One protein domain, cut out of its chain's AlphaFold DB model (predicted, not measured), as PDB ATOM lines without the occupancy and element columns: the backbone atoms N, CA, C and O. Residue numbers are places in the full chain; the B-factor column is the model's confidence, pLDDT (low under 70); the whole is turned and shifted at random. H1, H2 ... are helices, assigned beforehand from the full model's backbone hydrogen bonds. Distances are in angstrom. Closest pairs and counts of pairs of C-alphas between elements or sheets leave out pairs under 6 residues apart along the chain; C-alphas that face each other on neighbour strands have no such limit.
ATOM      1  N   SER A   4     169.852  89.752 116.004       60.00
ATOM      2  CA  SER A   4     168.771  90.648 116.450       60.00
ATOM      3  C   SER A   4     167.543  90.626 115.541       60.00
ATOM      4  O   SER A   4     166.430  90.555 116.044       60.00
ATOM      5  N   ASP A   5     167.717  90.655 114.221       56.59
ATOM      6  CA  ASP A   5     166.612  91.060 113.337       56.59
ATOM      7  C   ASP A   5     165.654  89.903 113.000       56.59
ATOM      8  O   ASP A   5     164.452  90.111 112.851       56.59
ATOM      9  N   ALA A   6     166.161  88.664 112.955       58.69
ATOM     10  CA  ALA A   6     165.345  87.461 112.752       58.69
ATOM     11  C   ALA A   6     164.503  87.107 113.993       58.69
ATOM     12  O   ALA A   6     163.349  86.703 113.861       58.69
ATOM     13  N   ASP A   7     165.057  87.321 115.189       61.94
ATOM     14  CA  ASP A   7     164.377  87.045 116.458       61.94
ATOM     15  C   ASP A   7     163.249  88.064 116.715       61.94
ATOM     16  O   ASP A   7     162.185  87.700 117.217       61.94
ATOM     17  N   HIS A   8     163.431  89.326 116.294       62.25
ATOM     18  CA  HIS A   8     162.389  90.359 116.379       62.25
ATOM     19  C   HIS A   8     161.243  90.107 115.391       62.25
ATOM     20  O   HIS A   8     160.081  90.161 115.789       62.25
ATOM     21  N   ALA A   9     161.548  89.746 114.139       65.94
ATOM     22  CA  ALA A   9     160.524  89.390 113.153       65.94
ATOM     23  C   ALA A   9     159.722  88.139 113.571       65.94
ATOM     24  O   ALA A   9     158.506  88.078 113.378       65.94
ATOM     25  N   GLY A  10     160.384  87.158 114.199       77.94
ATOM     26  CA  GLY A  10     159.729  85.987 114.781       77.94
ATOM     27  C   GLY A  10     158.786  86.351 115.932       77.94
ATOM     28  O   GLY A  10     157.633  85.920 115.938       77.94
ATOM     29  N   LEU A  11     159.228  87.200 116.863       81.56
ATOM     30  CA  LEU A  11     158.401  87.662 117.982       81.56
ATOM     31  C   LEU A  11     157.180  88.470 117.516       81.56
ATOM     32  O   LEU A  11     156.074  88.232 117.995       81.56
ATOM     33  N   GLU A  12     157.353  89.387 116.563       82.12
ATOM     34  CA  GLU A  12     156.241  90.166 116.001       82.12
ATOM     35  C   GLU A  12     155.207  89.269 115.313       82.12
ATOM     36  O   GLU A  12     154.003  89.455 115.507       82.12
ATOM     37  N   SER A  13     155.659  88.252 114.575       85.00
ATOM     38  CA  SER A  13     154.760  87.284 113.936       85.00
ATOM     39  C   SER A  13     153.960  86.460 114.954       85.00
ATOM     40  O   SER A  13     152.773  86.212 114.750       85.00
ATOM     41  N   LEU A  14     154.570  86.101 116.091       87.25
ATOM     42  CA  LEU A  14     153.893  85.395 117.180       87.25
ATOM     43  C   LEU A  14     152.851  86.278 117.862       87.25
ATOM     44  O   LEU A  14     151.743  85.818 118.127       87.25
ATOM     45  N   LEU A  15     153.175  87.550 118.107       88.00
ATOM     46  CA  LEU A  15     152.235  88.507 118.692       88.00
ATOM     47  C   LEU A  15     151.022  88.738 117.783       88.00
ATOM     48  O   LEU A  15     149.901  88.815 118.278       88.00
ATOM     49  N   GLN A  16     151.224  88.794 116.463       89.81
ATOM     50  CA  GLN A  16     150.130  88.910 115.491       89.81
ATOM     51  C   GLN A  16     149.271  87.643 115.397       89.81
ATOM     52  O   GLN A  16     148.095  87.730 115.050       89.81
ATOM     53  N   ALA A  17     149.833  86.475 115.715       89.75
ATOM     54  CA  ALA A  17     149.102  85.213 115.736       89.75
ATOM     55  C   ALA A  17     148.219  85.039 116.988       89.75
ATOM     56  O   ALA A  17     147.408  84.111 117.037       89.75
ATOM     57  N   VAL A  18     148.354  85.912 117.998       91.38
ATOM     58  CA  VAL A  18     147.504  85.885 119.194       91.38
ATOM     59  C   VAL A  18     146.087  86.326 118.836       91.38
ATOM     60  O   VAL A  18     145.808  87.491 118.556       91.38
ATOM     61  N   ASP A  19     145.168  85.371 118.903       94.25
ATOM     62  CA  ASP A  19     143.760  85.553 118.577       94.25
ATOM     63  C   ASP A  19     142.941  85.842 119.845       94.25
ATOM     64  O   ASP A  19     142.746  84.980 120.708       94.25
ATOM     65  N   ARG A  20     142.446  87.078 119.956       95.19
ATOM     66  CA  ARG A  20     141.664  87.537 121.111       95.19
ATOM     67  C   ARG A  20     140.352  86.771 121.287       95.19
ATOM     68  O   ARG A  20     139.966  86.511 122.426       95.19
ATOM     69  N   GLU A  21     139.656  86.442 120.201       96.44
ATOM     70  CA  GLU A  21     138.366  85.744 120.283       96.44
ATOM     71  C   GLU A  21     138.565  84.317 120.786       96.44
ATOM     72  O   GLU A  21     137.805  83.816 121.620       96.44
ATOM     73  N   ARG A  22     139.653  83.688 120.346       94.00
ATOM     74  CA  ARG A  22     140.054  82.370 120.824       94.00
ATOM     75  C   ARG A  22     140.449  82.375 122.298       94.00
ATOM     76  O   ARG A  22     139.999  81.505 123.042       94.00
ATOM     77  N   LEU A  23     141.223  83.369 122.739       94.94
ATOM     78  CA  LEU A  23     141.552  83.536 124.160       94.94
ATOM     79  C   LEU A  23     140.288  83.670 125.019       94.94
ATOM     80  O   LEU A  23     140.157  82.980 126.029       94.94
ATOM     81  N   ASP A  24     139.338  84.508 124.601       96.69
ATOM     82  CA  ASP A  24     138.066  84.688 125.308       96.69
ATOM     83  C   ASP A  24     137.252  83.384 125.371       96.69
ATOM     84  O   ASP A  24     136.724  83.035 126.430       96.69
ATOM     85  N   LYS A  25     137.217  82.605 124.281       95.50
ATOM     86  CA  LYS A  25     136.585  81.278 124.260       95.50
ATOM     87  C   LYS A  25     137.209  80.331 125.292       95.50
ATOM     88  O   LYS A  25     136.469  79.680 126.030       95.50
ATOM     89  N   HIS A  26     138.540  80.261 125.370       95.00
ATOM     90  CA  HIS A  26     139.226  79.400 126.341       95.00
ATOM     91  C   HIS A  26     138.977  79.842 127.782       95.00
ATOM     92  O   HIS A  26     138.656  79.008 128.628       95.00
ATOM     93  N   VAL A  27     139.053  81.148 128.059       95.69
ATOM     94  CA  VAL A  27     138.750  81.695 129.392       95.69
ATOM     95  C   VAL A  27     137.318  81.349 129.795       95.69
ATOM     96  O   VAL A  27     137.101  80.799 130.873       95.69
ATOM     97  N   LYS A  28     136.338  81.587 128.914       95.50
ATOM     98  CA  LYS A  28     134.929  81.272 129.184       95.50
ATOM     99  C   LYS A  28     134.689  79.792 129.436       95.50
ATOM    100  O   LYS A  28     133.889  79.481 130.309       95.50
ATOM    101  N   ALA A  29     135.356  78.904 128.700       92.88
ATOM    102  CA  ALA A  29     135.261  77.466 128.932       92.88
ATOM    103  C   ALA A  29     135.807  77.091 130.321       92.88
ATOM    104  O   ALA A  29     135.108  76.463 131.109       92.88
ATOM    105  N   LEU A  30     137.013  77.558 130.663       94.69
ATOM    106  CA  LEU A  30     137.670  77.243 131.936       94.69
ATOM    107  C   LEU A  30     136.964  77.848 133.160       94.69
ATOM    108  O   LEU A  30     137.066  77.299 134.256       94.69
ATOM    109  N   CYS A  31     136.242  78.958 132.992       95.44
ATOM    110  CA  CYS A  31     135.446  79.585 134.052       95.44
ATOM    111  C   CYS A  31     134.132  78.847 134.371       95.44
ATOM    112  O   CYS A  31     133.440  79.251 135.302       95.44
ATOM    113  N   GLN A  32     133.767  77.791 133.634       95.00
ATOM    114  CA  GLN A  32     132.553  77.007 133.919       95.00
ATOM    115  C   GLN A  32     132.712  76.046 135.101       95.00
ATOM    116  O   GLN A  32     131.717  75.503 135.585       95.00
ATOM    117  N   TRP A  33     133.945  75.809 135.547       95.12
ATOM    118  CA  TRP A  33     134.256  74.832 136.582       95.12
ATOM    119  C   TRP A  33     134.928  75.498 137.774       95.12
ATOM    120  O   TRP A  33     135.785  76.369 137.611       95.12
ATOM    121  N   ASP A  34     134.577  75.037 138.974       91.75
ATOM    122  CA  ASP A  34     135.431  75.231 140.139       91.75
ATOM    123  C   ASP A  34     136.676  74.355 139.963       91.75
ATOM    124  O   ASP A  34     136.580  73.148 139.736       91.75
ATOM    125  N   ARG A  35     137.849  74.984 139.992       93.44
ATOM    126  CA  ARG A  35     139.137  74.341 139.709       93.44
ATOM    127  C   ARG A  35     139.970  74.171 140.974       93.44
ATOM    128  O   ARG A  35     141.197  74.185 140.892       93.44
ATOM    129  N   LEU A  36     139.312  74.010 142.123       89.88
ATOM    130  CA  LEU A  36     139.961  73.565 143.349       89.88
ATOM    131  C   LEU A  36     140.761  72.275 143.092       89.88
ATOM    132  O   LEU A  36     140.265  71.309 142.510       89.88
ATOM    133  N   THR A  37     142.033  72.278 143.484       89.38
ATOM    134  CA  THR A  37     142.960  71.170 143.227       89.38
ATOM    135  C   THR A  37     142.458  69.869 143.848       89.38
ATOM    136  O   THR A  37     142.107  69.837 145.022       89.38
ATOM    137  N   GLY A  38     142.483  68.785 143.068       87.75
ATOM    138  CA  GLY A  38     142.016  67.464 143.500       87.75
ATOM    139  C   GLY A  38     140.525  67.217 143.255       87.75
ATOM    140  O   GLY A  38     140.089  66.071 143.337       87.75
ATOM    141  N   GLU A  39     139.762  68.248 142.882       91.25
ATOM    142  CA  GLU A  39     138.335  68.128 142.595       91.25
ATOM    143  C   GLU A  39     138.035  67.855 141.117       91.25
ATOM    144  O   GLU A  39     138.813  68.149 140.203       91.25
ATOM    145  N   SER A  40     136.835  67.324 140.865       93.94
ATOM    146  CA  SER A  40     136.402  66.929 139.517       93.94
ATOM    147  C   SER A  40     136.407  68.075 138.494       93.94
ATOM    148  O   SER A  40     136.624  67.834 137.306       93.94
ATOM    149  N   GLY A  41     136.189  69.322 138.925       94.88
ATOM    150  CA  GLY A  41     136.207  70.482 138.034       94.88
ATOM    151  C   GLY A  41     137.616  70.873 137.573       94.88
ATOM    152  O   GLY A  41     137.787  71.244 136.410       94.88
ATOM    153  N   ALA A  42     138.639  70.691 138.415       93.62
ATOM    154  CA  ALA A  42     140.034  70.841 138.002       93.62
ATOM    155  C   ALA A  42     140.421  69.783 136.959       93.62
ATOM    156  O   ALA A  42     141.056  70.108 135.957       93.62
ATOM    157  N   GLU A  43     139.969  68.540 137.139       94.62
ATOM    158  CA  GLU A  43     140.247  67.461 136.185       94.62
ATOM    159  C   GLU A  43     139.575  67.699 134.827       94.62
ATOM    160  O   GLU A  43     140.217  67.516 133.794       94.62
ATOM    161  N   ARG A  44     138.337  68.213 134.815       95.81
ATOM    162  CA  ARG A  44     137.653  68.624 133.575       95.81
ATOM    163  C   ARG A  44     138.374  69.756 132.850       95.81
ATOM    164  O   ARG A  44     138.428  69.760 131.624       95.81
ATOM    165  N   ALA A  45     138.934  70.709 133.592       96.25
ATOM    166  CA  ALA A  45     139.718  71.784 132.997       96.25
ATOM    167  C   ALA A  45     140.986  71.251 132.308       96.25
ATOM    168  O   ALA A  45     141.331  71.717 131.225       96.25
ATOM    169  N   VAL A  46     141.651  70.251 132.901       95.94
ATOM    170  CA  VAL A  46     142.796  69.564 132.281       95.94
ATOM    171  C   VAL A  46     142.368  68.803 131.028       95.94
ATOM    172  O   VAL A  46     143.046  68.902 130.008       95.94
ATOM    173  N   ASP A  47     141.240  68.090 131.079       95.81
ATOM    174  CA  ASP A  47     140.705  67.366 129.921       95.81
ATOM    175  C   ASP A  47     140.436  68.326 128.746       95.81
ATOM    176  O   ASP A  47     140.893  68.073 127.633       95.81
ATOM    177  N   ALA A  48     139.819  69.485 129.004       95.75
ATOM    178  CA  ALA A  48     139.575  70.508 127.984       95.75
ATOM    179  C   ALA A  48     140.871  71.072 127.363       95.75
ATOM    180  O   ALA A  48     140.915  71.365 126.169       95.75
ATOM    181  N   ILE A  49     141.940  71.216 128.156       96.19
ATOM    182  CA  ILE A  49     143.257  71.638 127.648       96.19
ATOM    183  C   ILE A  49     143.858  70.545 126.756       96.19
ATOM    184  O   ILE A  49     144.365  70.845 125.677       96.19
ATOM    185  N   ILE A  50     143.793  69.282 127.185       97.62
ATOM    186  CA  ILE A  50     144.300  68.132 126.424       97.62
ATOM    187  C   ILE A  50     143.575  67.991 125.081       97.62
ATOM    188  O   ILE A  50     144.223  67.758 124.059       97.62
ATOM    189  N   GLU A  51     142.252  68.160 125.063       96.25
ATOM    190  CA  GLU A  51     141.450  68.141 123.834       96.25
ATOM    191  C   GLU A  51     141.909  69.219 122.844       96.25
ATOM    192  O   GLU A  51     142.109  68.932 121.662       96.25
ATOM    193  N   GLU A  52     142.148  70.439 123.327       96.06
ATOM    194  CA  GLU A  52     142.607  71.548 122.489       96.06
ATOM    195  C   GLU A  52     144.038  71.317 121.965       96.06
ATOM    196  O   GLU A  52     144.297  71.490 120.774       96.06
ATOM    197  N   LEU A  53     144.965  70.856 122.814       96.88
ATOM    198  CA  LEU A  53     146.331  70.507 122.394       96.88
ATOM    199  C   LEU A  53     146.328  69.394 121.339       96.88
ATOM    200  O   LEU A  53     147.028  69.494 120.329       96.88
ATOM    201  N   SER A  54     145.491  68.373 121.534       97.25
ATOM    202  CA  SER A  54     145.305  67.282 120.572       97.25
ATOM    203  C   SER A  54     144.782  67.797 119.231       97.25
ATOM    204  O   SER A  54     145.274  67.382 118.182       97.25
ATOM    205  N   ALA A  55     143.822  68.729 119.246       96.25
ATOM    206  CA  ALA A  55     143.273  69.339 118.036       96.25
ATOM    207  C   ALA A  55     144.324  70.136 117.240       96.25
ATOM    208  O   ALA A  55     144.249  70.193 116.012       96.25
ATOM    209  N   TYR A  56     145.330  70.700 117.916       94.94
ATOM    210  CA  TYR A  56     146.478  71.347 117.271       94.94
ATOM    211  C   TYR A  56     147.597  70.382 116.855       94.94
ATOM    212  O   TYR A  56     148.570  70.822 116.244       94.94
ATOM    213  N   GLY A  57     147.484  69.088 117.167       97.62
ATOM    214  CA  GLY A  57     148.553  68.116 116.932       97.62
ATOM    215  C   GLY A  57     149.783  68.360 117.808       97.62
ATOM    216  O   GLY A  57     150.900  68.070 117.385       97.62
TER     217      GLY A  57
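This is residues 4 to 57 of the 193 residues of an uncharacterized protein of Brevibacillus sp. SYP-B805 (UniProt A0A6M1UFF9). The longest helix, H3, and the shorter H2 make an open V: the chain folds back from H2 through residues 31 to 39 into H3, and the two helices come near each other where H2 ends and the first part of H3 runs. From the other end of H2, H1 sticks out as an arm, and residues 4 to 25, which include H1 and residues 20 to 25 of H2, stand free and make much of the length. The printed part has 54 residues with three named helices in the order H1, H2, H3 and no named strand, and its class is all helix. It is only just extended, close to loose, with a radius of gyration of the C-alphas of 15.4 A, and the C-alphas span 47 by 20 by 20 A.

Find C-alpha 40 at (136.402, 66.929, 139.517); from there H3, residues 40 to 55, runs 22.7 A to C-alpha 55 at (143.273, 69.339, 118.036). Go back along the chain to H2, residues 20 to 30, which is 15.5 A from first to last C-alpha. Then look at C-alpha 4, at (168.771, 90.648, 116.450), where H1, residues 4 to 16, begins; it is 18.7 A long.

Start from H3 and look across to H2: the two are close but not clearly touching, with 1 pair of C-alphas within 8 A. That closest pair is the C-alphas of Leu 30 and Ala 45, 5.9 A apart. Their lines stand at a steep tilt of 35.3 degrees, only just past shallow, and they run opposite ways, with their centres 13.5 A apart. Moving outward to H1, you find it apart from H3 and apart from H2 as well. In the backbone of H1, H2 and H3, every O i to N i+4 pair is within hydrogen-bond range.

Look for the two C-alphas farthest apart at Asp 5 and Glu 39, 46.7 A from each other. Without the residues that stand free, the body has 32 residues and spans 28 by 19 by 8 A, with a radius of gyration of 9.7 A. The printed part runs from 4 to 57 with no cut. The link from H1 to H2 is tight, with 3 residues between them, and the link from H2 to H3 is short, with 9; no link is long. In the B-factor column the mean pLDDT of the printed part is 89.5, and residues 4 to 9 of this predicted model are under 70.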